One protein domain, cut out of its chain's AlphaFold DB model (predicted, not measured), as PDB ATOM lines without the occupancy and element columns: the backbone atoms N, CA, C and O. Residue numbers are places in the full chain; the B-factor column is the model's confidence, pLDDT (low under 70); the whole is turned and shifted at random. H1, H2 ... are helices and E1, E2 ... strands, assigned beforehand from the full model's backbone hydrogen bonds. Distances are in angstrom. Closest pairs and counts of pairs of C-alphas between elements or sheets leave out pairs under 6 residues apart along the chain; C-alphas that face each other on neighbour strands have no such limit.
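Overview. This is residues 4 to 77 of the 78 residues of an uncharacterized protein of Bacteroidetes bacterium (UniProt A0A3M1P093). Picture a small antiparallel hairpin of two strands, E1 and E2, in the middle, with helix H1 packed over one face and helix H2 packed over the opposite one. A third helix, H3, is joined on after H2 and sits off this core as a loose arm; its residues 61 to 66 and 68 to 75 stand free. The printed part has 74 residues with three named helices and two named strands, in the order H1, E1, E2, H2, H3; the sheet's order is E1 - E2, and the class is mixed, helices and strands. The whole is compact, with a radius of gyration of the C-alphas of 12.9 A, and spans 32 by 32 by 22 A.

Arrangement. Begin with H1, residues 4 to 14, and look across to E1, residues 20 to 26: their closest C-alphas, those of Arg 13 and Val 22, are 6.2 A apart. Against E2, residues 32 to 38, H1 has 7 pairs of C-alphas within 8 A, the closest being those of Ala 12 and Tyr 34 at 6.3 A. E1 and E2 form a hairpin, antiparallel at 152 degrees between their directions; C-alphas 20 and 38 face each other at 4.2 A. Across it, look for N 21 and O 37 at 2.8 A and N 35 and O 23 at 2.9 A, both within hydrogen-bond range. Next comes H2, residues 43 to 52, whose closest C-alphas to E1 are those of Ala 50 and Thr 25, 6.0 A apart. To E2 its closest pair of C-alphas is Val 46 and Val 37, at 6.9 A. H1 and H2 are apart. H3, residues 61 to 75, is apart from H1, E1, E2 and H2. In H1, H2 and H3 every O i to N i+4 pair is within hydrogen-bond range.

Along the chain. Find C-alpha 4 at (-39.775, -4.400, 16.939); from there H1 runs 15.4 A to residue 14. E1 begins at C-alpha 20, (-22.456, 3.868, 4.915), and covers 20.0 A to residue 26. E2 runs 19.6 A from residue 32 to residue 38, and H2 14.3 A from residue 43 to residue 52. H3, the longest helix with 15 residues, covers 21.3 A from residue 61 and ends at C-alpha 75, (-21.970, 19.008, 20.493).

Size, cuts and confidence. The two C-alphas farthest apart, those of Pro 18 and Ala 61, are 34.5 A apart. The printed part has no cut. The links H1 to E1, E1 to E2 and E2 to H2 are tight, and the link H2 to H3, of 8 residues, is short; no link is long. Mean pLDDT of the printed part is 85.9, and residue 77 alone is under 70.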
ATOM      1  N   ARG A   4     -39.576  -4.632  18.381       76.25
ATOM      2  CA  ARG A   4     -39.775  -4.400  16.939       76.25
ATOM      3  C   ARG A   4     -38.904  -3.279  16.368       76.25
ATOM      4  O   ARG A   4     -38.465  -3.384  15.229       76.25
ATOM      5  N   PHE A   5     -38.657  -2.209  17.129       78.62
ATOM      6  CA  PHE A   5     -37.764  -1.125  16.692       78.62
ATOM      7  C   PHE A   5     -36.317  -1.599  16.597       78.62
ATOM      8  O   PHE A   5     -35.608  -1.202  15.680       78.62
ATOM      9  N   TYR A   6     -35.911  -2.454  17.535       82.69
ATOM     10  CA  TYR A   6     -34.572  -3.021  17.566       82.69
ATOM     11  C   TYR A   6     -34.352  -4.024  16.425       82.69
ATOM     12  O   TYR A   6     -33.385  -3.900  15.687       82.69
ATOM     13  N   GLU A   7     -35.287  -4.955  16.212       87.06
ATOM     14  CA  GLU A   7     -35.196  -5.951  15.131       87.06
ATOM     15  C   GLU A   7     -35.154  -5.297  13.740       87.06
ATOM     16  O   GLU A   7     -34.325  -5.661  12.911       87.06
ATOM     17  N   SER A   8     -35.991  -4.281  13.501       85.19
ATOM     18  CA  SER A   8     -35.980  -3.541  12.228       85.19
ATOM     19  C   SER A   8     -34.712  -2.704  12.025       85.19
ATOM     20  O   SER A   8     -34.254  -2.568  10.893       85.19
ATOM     21  N   PHE A   9     -34.118  -2.178  13.100       88.19
ATOM     22  CA  PHE A   9     -32.830  -1.488  13.025       88.19
ATOM     23  C   PHE A   9     -31.686  -2.451  12.694       88.19
ATOM     24  O   PHE A   9     -30.895  -2.169  11.799       88.19
ATOM     25  N   GLU A  10     -31.602  -3.590  13.387       90.62
ATOM     26  CA  GLU A  10     -30.543  -4.578  13.146       90.62
ATOM     27  C   GLU A  10     -30.621  -5.155  11.728       90.62
ATOM     28  O   GLU A  10     -29.584  -5.365  11.106       90.62
ATOM     29  N   GLN A  11     -31.829  -5.328  11.179       89.00
ATOM     30  CA  GLN A  11     -31.996  -5.699   9.774       89.00
ATOM     31  C   GLN A  11     -31.469  -4.612   8.822       89.00
ATOM     32  O   GLN A  11     -30.676  -4.897   7.930       89.00
ATOM     33  N   ALA A  12     -31.855  -3.349   9.021       89.25
ATOM     34  CA  ALA A  12     -31.353  -2.256   8.184       89.25
ATOM     35  C   ALA A  12     -29.822  -2.116   8.277       89.25
ATOM     36  O   ALA A  12     -29.152  -1.769   7.306       89.25
ATOM     37  N   ARG A  13     -29.258  -2.409   9.451       90.62
ATOM     38  CA  ARG A  13     -27.819  -2.389   9.703       90.62
ATOM     39  C   ARG A  13     -27.087  -3.561   9.054       90.62
ATOM     40  O   ARG A  13     -25.981  -3.349   8.569       90.62
ATOM     41  N   SER A  14     -27.658  -4.766   9.033       91.31
ATOM     42  CA  SER A  14     -27.021  -5.925   8.391       91.31
ATOM     43  C   SER A  14     -26.959  -5.790   6.869       91.31
ATOM     44  O   SER A  14     -26.035  -6.305   6.246       91.31
ATOM     45  N   GLU A  15     -27.905  -5.058   6.283       90.06
ATOM     46  CA  GLU A  15     -27.960  -4.736   4.854       90.06
ATOM     47  C   GLU A  15     -27.168  -3.457   4.501       90.06
ATOM     48  O   GLU A  15     -27.041  -3.104   3.327       90.06
ATOM     49  N   CYS A  16     -26.612  -2.757   5.500       91.38
ATOM     50  CA  CYS A  16     -25.897  -1.501   5.306       91.38
ATOM     51  C   CYS A  16     -24.519  -1.738   4.657       91.38
ATOM     52  O   CYS A  16     -23.674  -2.426   5.238       91.38
ATOM     53  N   PRO A  17     -24.237  -1.138   3.485       91.19
ATOM     54  CA  PRO A  17     -22.945  -1.275   2.825       91.19
ATOM     55  C   PRO A  17     -21.786  -0.691   3.652       91.19
ATOM     56  O   PRO A  17     -21.985   0.268   4.409       91.19
ATOM     57  N   PRO A  18     -20.549  -1.192   3.467       88.94
ATOM     58  CA  PRO A  18     -19.354  -0.571   4.031       88.94
ATOM     59  C   PRO A  18     -19.236   0.909   3.634       88.94
ATOM     60  O   PRO A  18     -19.536   1.277   2.500       88.94
ATOM     61  N   GLY A  19     -18.801   1.761   4.567       87.94
ATOM     62  CA  GLY A  19     -18.702   3.214   4.347       87.94
ATOM     63  C   GLY A  19     -20.042   3.960   4.396       87.94
ATOM     64  O   GLY A  19     -20.088   5.165   4.167       87.94
ATOM     65  N   SER A  20     -21.138   3.266   4.710       92.00
ATOM     66  CA  SER A  20     -22.456   3.868   4.915       92.00
ATOM     67  C   SER A  20     -22.901   3.750   6.374       92.00
ATOM     68  O   SER A  20     -22.361   2.963   7.151       92.00
ATOM     69  N   SER A  21     -23.885   4.558   6.751       90.06
ATOM     70  CA  SER A  21     -24.557   4.546   8.047       90.06
ATOM     71  C   SER A  21     -26.059   4.361   7.863       90.06
ATOM     72  O   SER A  21     -26.628   4.721   6.832       90.06
ATOM     73  N   VAL A  22     -26.719   3.818   8.884       91.81
ATOM     74  CA  VAL A  22     -28.181   3.732   8.922       91.81
ATOM     75  C   VAL A  22     -28.725   4.969   9.619       91.81
ATOM     76  O   VAL A  22     -28.437   5.207  10.792       91.81
ATOM     77  N   ALA A  23     -29.541   5.733   8.904       90.81
ATOM     78  CA  ALA A  23     -30.361   6.792   9.467       90.81
ATOM     79  C   ALA A  23     -31.793   6.286   9.678       90.81
ATOM     80  O   ALA A  23     -32.239   5.328   9.042       90.81
ATOM     81  N   GLY A  24     -32.518   6.919  10.598       89.81
ATOM     82  CA  GLY A  24     -33.868   6.503  10.957       89.81
ATOM     83  C   GLY A  24     -34.819   7.670  11.175       89.81
ATOM     84  O   GLY A  24     -34.433   8.742  11.637       89.81
ATOM     85  N   THR A  25     -36.087   7.437  10.865       89.31
ATOM     86  CA  THR A  25     -37.219   8.319  11.153       89.31
ATOM     87  C   THR A  25     -38.434   7.474  11.550       89.31
ATOM     88  O   THR A  25     -38.337   6.255  11.699       89.31
ATOM     89  N   VAL A  26     -39.589   8.099  11.753       86.06
ATOM     90  CA  VAL A  26     -40.848   7.403  12.041       86.06
ATOM     91  C   VAL A  26     -41.948   7.851  11.085       86.06
ATOM     92  O   VAL A  26     -42.056   9.026  10.737       86.06
ATOM     93  N   THR A  27     -42.789   6.904  10.669       83.12
ATOM     94  CA  THR A  27     -44.044   7.192   9.957       83.12
ATOM     95  C   THR A  27     -45.011   7.966  10.852       83.12
ATOM     96  O   THR A  27     -44.890   7.960  12.079       83.12
ATOM     97  N   HIS A  28     -46.073   8.524  10.261       76.69
ATOM     98  CA  HIS A  28     -47.167   9.123  11.029       76.69
ATOM     99  C   HIS A  28     -47.781   8.160  12.063       76.69
ATOM    100  O   HIS A  28     -48.128   8.578  13.165       76.69
ATOM    101  N   SER A  29     -47.859   6.866  11.734       81.94
ATOM    102  CA  SER A  29     -48.368   5.820  12.632       81.94
ATOM    103  C   SER A  29     -47.383   5.397  13.734       81.94
ATOM    104  O   SER A  29     -47.661   4.460  14.480       81.94
ATOM    105  N   GLY A  30     -46.215   6.043  13.825       80.19
ATOM    106  CA  GLY A  30     -45.180   5.730  14.812       80.19
ATOM    107  C   GLY A  30     -44.375   4.466  14.501       80.19
ATOM    108  O   GLY A  30     -43.663   3.971  15.371       80.19
ATOM    109  N   LYS A  31     -44.472   3.918  13.283       84.69
ATOM    110  CA  LYS A  31     -43.599   2.821  12.833       84.69
ATOM    111  C   LYS A  31     -42.217   3.360  12.453       84.69
ATOM    112  O   LYS A  31     -42.182   4.397  11.789       84.69
ATOM    113  N   PRO A  32     -41.120   2.675  12.816       87.31
ATOM    114  CA  PRO A  32     -39.781   3.078  12.413       87.31
ATOM    115  C   PRO A  32     -39.598   2.918  10.906       87.31
ATOM    116  O   PRO A  32     -40.118   1.978  10.304       87.31
ATOM    117  N   LEU A  33     -38.835   3.830  10.323       88.56
ATOM    118  CA  LEU A  33     -38.308   3.750   8.970       88.56
ATOM    119  C   LEU A  33     -36.803   3.936   9.053       88.56
ATOM    120  O   LEU A  33     -36.344   4.871   9.705       88.56
ATOM    121  N   TYR A  34     -36.059   3.075   8.377       91.06
ATOM    122  CA  TYR A  34     -34.610   3.163   8.293       91.06
ATOM    123  C   TYR A  34     -34.196   3.250   6.833       91.06
ATOM    124  O   TYR A  34     -34.829   2.650   5.966       91.06
ATOM    125  N   PHE A  35     -33.149   4.014   6.573       90.25
ATOM    126  CA  PHE A  35     -32.583   4.184   5.245       90.25
ATOM    127  C   PHE A  35     -31.072   4.358   5.352       90.25
ATOM    128  O   PHE A  35     -30.537   4.770   6.383       90.25
ATOM    129  N   VAL A  36     -30.381   3.998   4.278       91.44
ATOM    130  CA  VAL A  36     -28.923   4.051   4.205       91.44
ATOM    131  C   VAL A  36     -28.493   5.439   3.742       91.44
ATOM    132  O   VAL A  36     -29.025   5.967   2.766       91.44
ATOM    133  N   VAL A  37     -27.511   6.010   4.430       92.44
ATOM    134  CA  VAL A  37     -26.843   7.266   4.072       92.44
ATOM    135  C   VAL A  37     -25.344   7.025   3.996       92.44
ATOM    136  O   VAL A  37     -24.817   6.175   4.713       92.44
ATOM    137  N   ARG A  38     -24.628   7.734   3.126       90.81
ATOM    138  CA  ARG A  38     -23.162   7.631   3.096       90.81
ATOM    139  C   ARG A  38     -22.569   8.401   4.268       90.81
ATOM    140  O   ARG A  38     -23.169   9.371   4.721       90.81
ATOM    141  N   ALA A  39     -21.403   7.985   4.758       86.25
ATOM    142  CA  ALA A  39     -20.740   8.686   5.861       86.25
ATOM    143  C   ALA A  39     -20.411  10.151   5.509       86.25
ATOM    144  O   ALA A  39     -20.447  11.024   6.367       86.25
ATOM    145  N   GLU A  40     -20.126  10.412   4.236       89.62
ATOM    146  CA  GLU A  40     -19.856  11.732   3.668       89.62
ATOM    147  C   GLU A  40     -21.110  12.536   3.280       89.62
ATOM    148  O   GLU A  40     -20.983  13.682   2.840       89.62
ATOM    149  N   ASP A  41     -22.318  11.975   3.414       90.00
ATOM    150  CA  ASP A  41     -23.536  12.740   3.149       90.00
ATOM    151  C   ASP A  41     -23.725  13.822   4.230       90.00
ATOM    152  O   ASP A  41     -23.658  13.518   5.422       90.00
ATOM    153  N   PRO A  42     -24.003  15.085   3.854       90.25
ATOM    154  CA  PRO A  42     -24.244  16.132   4.835       90.25
ATOM    155  C   PRO A  42     -25.574  15.903   5.562       90.25
ATOM    156  O   PRO A  42     -26.550  15.434   4.970       90.25
ATOM    157  N   ASP A  43     -25.663  16.354   6.814       87.25
ATOM    158  CA  ASP A  43     -26.884  16.274   7.630       87.25
ATOM    159  C   ASP A  43     -28.131  16.831   6.929       87.25
ATOM    160  O   ASP A  43     -29.239  16.337   7.142       87.25
ATOM    161  N   SER A  44     -27.980  17.854   6.079       88.00
ATOM    162  CA  SER A  44     -29.086  18.412   5.292       88.00
ATOM    163  C   SER A  44     -29.713  17.369   4.366       88.00
ATOM    164  O   SER A  44     -30.935  17.241   4.330       88.00
ATOM    165  N   LYS A  45     -28.888  16.557   3.699       89.50
ATOM    166  CA  LYS A  45     -29.341  15.470   2.827       89.50
ATOM    167  C   LYS A  45     -30.018  14.363   3.631       89.50
ATOM    168  O   LYS A  45     -31.056  13.852   3.222       89.50
ATOM    169  N   VAL A  46     -29.489  14.030   4.810       90.69
ATOM    170  CA  VAL A  46     -30.131  13.064   5.720       90.69
ATOM    171  C   VAL A  46     -31.529  13.548   6.131       90.69
ATOM    172  O   VAL A  46     -32.474  12.757   6.173       90.69
ATOM    173  N   ARG A  47     -31.695  14.852   6.393       88.19
ATOM    174  CA  ARG A  47     -33.000  15.456   6.722       88.19
ATOM    175  C   ARG A  47     -33.968  15.454   5.542       88.19
ATOM    176  O   ARG A  47     -35.154  15.214   5.767       88.19
ATOM    177  N   GLU A  48     -33.489  15.709   4.328       88.62
ATOM    178  CA  GLU A  48     -34.289  15.620   3.099       88.62
ATOM    179  C   GLU A  48     -34.795  14.192   2.879       88.62
ATOM    180  O   GLU A  48     -36.002  13.987   2.775       88.62
ATOM    181  N   LEU A  49     -33.917  13.190   2.969       89.50
ATOM    182  CA  LEU A  49     -34.305  11.777   2.893       89.50
ATOM    183  C   LEU A  49     -35.313  11.402   3.987       89.50
ATOM    184  O   LEU A  49     -36.307  10.729   3.724       89.50
ATOM    185  N   ALA A  50     -35.118  11.887   5.217       89.81
ATOM    186  CA  ALA A  50     -36.077  11.680   6.298       89.81
ATOM    187  C   ALA A  50     -37.430  12.369   6.037       89.81
ATOM    188  O   ALA A  50     -38.455  11.936   6.564       89.81
ATOM    189  N   PHE A  51     -37.455  13.478   5.299       87.44
ATOM    190  CA  PHE A  51     -38.673  14.184   4.909       87.44
ATOM    191  C   PHE A  51     -39.410  13.451   3.783       87.44
ATOM    192  O   PHE A  51     -40.614  13.222   3.902       87.44
ATOM    193  N   GLU A  52     -38.689  12.996   2.760       87.12
ATOM    194  CA  GLU A  52     -39.224  12.155   1.685       87.12
ATOM    195  C   GLU A  52     -39.779  10.834   2.227       87.12
ATOM    196  O   GLU A  52     -40.915  10.473   1.930       87.12
ATOM    197  N   ALA A  53     -39.043  10.166   3.123       86.06
ATOM    198  CA  ALA A  53     -39.484   8.940   3.793       86.06
ATOM    199  C   ALA A  53     -40.746   9.139   4.654       86.06
ATOM    200  O   ALA A  53     -41.457   8.184   4.958       86.06
ATOM    201  N   ARG A  54     -41.044  10.382   5.048       86.12
ATOM    202  CA  ARG A  54     -42.284  10.762   5.742       86.12
ATOM    203  C   ARG A  54     -43.370  11.266   4.791       86.12
ATOM    204  O   ARG A  54     -44.294  11.934   5.250       86.12
ATOM    205  N   GLU A  55     -43.254  10.980   3.496       86.88
ATOM    206  CA  GLU A  55     -44.212  11.384   2.461       86.88
ATOM    207  C   GLU A  55     -44.410  12.911   2.416       86.88
ATOM    208  O   GLU A  55     -45.515  13.419   2.240       86.88
ATOM    209  N   GLY A  56     -43.331  13.670   2.637       81.06
ATOM    210  CA  GLY A  56     -43.366  15.134   2.621       81.06
ATOM    211  C   GLY A  56     -43.972  15.768   3.877       81.06
ATOM    212  O   GLY A  56     -44.271  16.964   3.902       81.06
ATOM    213  N   ARG A  57     -44.160  14.997   4.954       83.56
ATOM    214  CA  ARG A  57     -44.620  15.538   6.233       83.56
ATOM    215  C   ARG A  57     -43.465  16.224   6.982       83.56
ATOM    216  O   ARG A  57     -42.453  15.580   7.281       83.56
ATOM    217  N   PRO A  58     -43.624  17.497   7.395       83.25
ATOM    218  CA  PRO A  58     -42.621  18.178   8.202       83.25
ATOM    219  C   PRO A  58     -42.561  17.611   9.624       83.25
ATOM    220  O   PRO A  58     -43.523  17.039  10.141       83.25
ATOM    221  N   MET A  59     -41.436  17.842  10.299       82.12
ATOM    222  CA  MET A  59     -41.322  17.566  11.732       82.12
ATOM    223  C   MET A  59     -42.352  18.368  12.532       82.12
ATOM    224  O   MET A  59     -42.503  19.580  12.344       82.12
ATOM    225  N   THR A  60     -42.996  17.706  13.484       83.19
ATOM    226  CA  THR A  60     -43.812  18.340  14.522       83.19
ATOM    227  C   THR A  60     -42.951  19.188  15.459       83.19
ATOM    228  O   THR A  60     -41.734  19.025  15.538       83.19
ATOM    229  N   ALA A  61     -43.583  20.089  16.217       84.12
ATOM    230  CA  ALA A  61     -42.887  20.906  17.215       84.12
ATOM    231  C   ALA A  61     -42.141  20.055  18.261       84.12
ATOM    232  O   ALA A  61     -41.019  20.388  18.648       84.12
ATOM    233  N   LEU A  62     -42.732  18.927  18.669       82.56
ATOM    234  CA  LEU A  62     -42.100  17.986  19.588       82.56
ATOM    235  C   LEU A  62     -40.855  17.346  18.967       82.56
ATOM    236  O   LEU A  62     -39.790  17.373  19.575       82.56
ATOM    237  N   GLU A  63     -40.958  16.818  17.746       82.38
ATOM    238  CA  GLU A  63     -39.819  16.198  17.056       82.38
ATOM    239  C   GLU A  63     -38.684  17.203  16.835       82.38
ATOM    240  O   GLU A  63     -37.522  16.861  17.037       82.38
ATOM    241  N   LYS A  64     -39.000  18.456  16.475       84.62
ATOM    242  CA  LYS A  64     -38.001  19.534  16.356       84.62
ATOM    243  C   LYS A  64     -37.291  19.799  17.683       84.62
ATOM    244  O   LYS A  64     -36.084  20.003  17.705       84.62
ATOM    245  N   THR A  65     -38.036  19.773  18.787       86.81
ATOM    246  CA  THR A  65     -37.485  19.982  20.132       86.81
ATOM    247  C   THR A  65     -36.551  18.844  20.532       86.81
ATOM    248  O   THR A  65     -35.458  19.096  21.031       86.81
ATOM    249  N   LEU A  66     -36.954  17.596  20.280       81.50
ATOM    250  CA  LEU A  66     -36.133  16.419  20.565       81.50
ATOM    251  C   LEU A  66     -34.858  16.387  19.716       81.50
ATOM    252  O   LEU A  66     -33.799  16.056  20.242       81.50
ATOM    253  N   LEU A  67     -34.951  16.766  18.436       81.38
ATOM    254  CA  LEU A  67     -33.785  16.889  17.562       81.38
ATOM    255  C   LEU A  67     -32.795  17.924  18.102       81.38
ATOM    256  O   LEU A  67     -31.627  17.598  18.258       81.38
ATOM    257  N   ARG A  68     -33.272  19.119  18.473       86.94
ATOM    258  CA  ARG A  68     -32.420  20.166  19.053       86.94
ATOM    259  C   ARG A  68     -31.678  19.681  20.303       86.94
ATOM    260  O   ARG A  68     -30.476  19.872  20.408       86.94
ATOM    261  N   ILE A  69     -32.368  18.996  21.220       86.06
ATOM    262  CA  ILE A  69     -31.741  18.426  22.427       86.06
ATOM    263  C   ILE A  69     -30.672  17.383  22.061       86.06
ATOM    264  O   ILE A  69     -29.634  17.300  22.714       86.06
ATOM    265  N   ALA A  70     -30.919  16.552  21.045       76.62
ATOM    266  CA  ALA A  70     -29.945  15.561  20.596       76.62
ATOM    267  C   ALA A  70     -28.704  16.217  19.964       76.62
ATOM    268  O   ALA A  70     -27.587  15.792  20.253       76.62
ATOM    269  N   GLU A  71     -28.895  17.259  19.152       82.50
ATOM    270  CA  GLU A  71     -27.817  18.057  18.553       82.50
ATOM    271  C   GLU A  71     -26.959  18.736  19.630       82.50
ATOM    272  O   GLU A  71     -25.738  18.598  19.610       82.50
ATOM    273  N   GLU A  72     -27.592  19.385  20.613       89.00
ATOM    274  CA  GLU A  72     -26.919  20.015  21.758       89.00
ATOM    275  C   GLU A  72     -26.064  18.993  22.533       89.00
ATOM    276  O   GLU A  72     -24.880  19.219  22.773       89.00
ATOM    277  N   ARG A  73     -26.611  17.806  22.836       80.56
ATOM    278  CA  ARG A  73     -25.879  16.742  23.554       80.56
ATOM    279  C   ARG A  73     -24.731  16.131  22.753       80.56
ATOM    280  O   ARG A  73     -23.771  15.650  23.351       80.56
ATOM    281  N   ASN A  74     -24.841  16.080  21.427       73.81
ATOM    282  CA  ASN A  74     -23.754  15.606  20.575       73.81
ATOM    283  C   ASN A  74     -22.626  16.638  20.497       73.81
ATOM    284  O   ASN A  74     -21.463  16.246  20.528       73.81
ATOM    285  N   ALA A  75     -22.957  17.931  20.464       76.38
ATOM    286  CA  ALA A  75     -21.970  19.008  20.493       76.38
ATOM    287  C   ALA A  75     -21.165  19.038  21.807       76.38
ATOM    288  O   ALA A  75     -19.987  19.364  21.785       76.38
ATOM    289  N   GLU A  76     -21.766  18.645  22.934       74.19
ATOM    290  CA  GLU A  76     -21.081  18.519  24.235       74.19
ATOM    291  C   GLU A  76     -20.171  17.280  24.354       74.19
ATOM    292  O   GLU A  76     -19.399  17.167  25.307       74.19
ATOM    293  N   ARG A  77     -20.298  16.309  23.439       62.47
ATOM    294  CA  ARG A  77     -19.536  15.045  23.445       62.47
ATOM    295  C   ARG A  77     -18.358  15.021  22.468       62.47
ATOM    296  O   ARG A  77     -17.604  14.047  22.504       62.47
TER     297      ARG A  77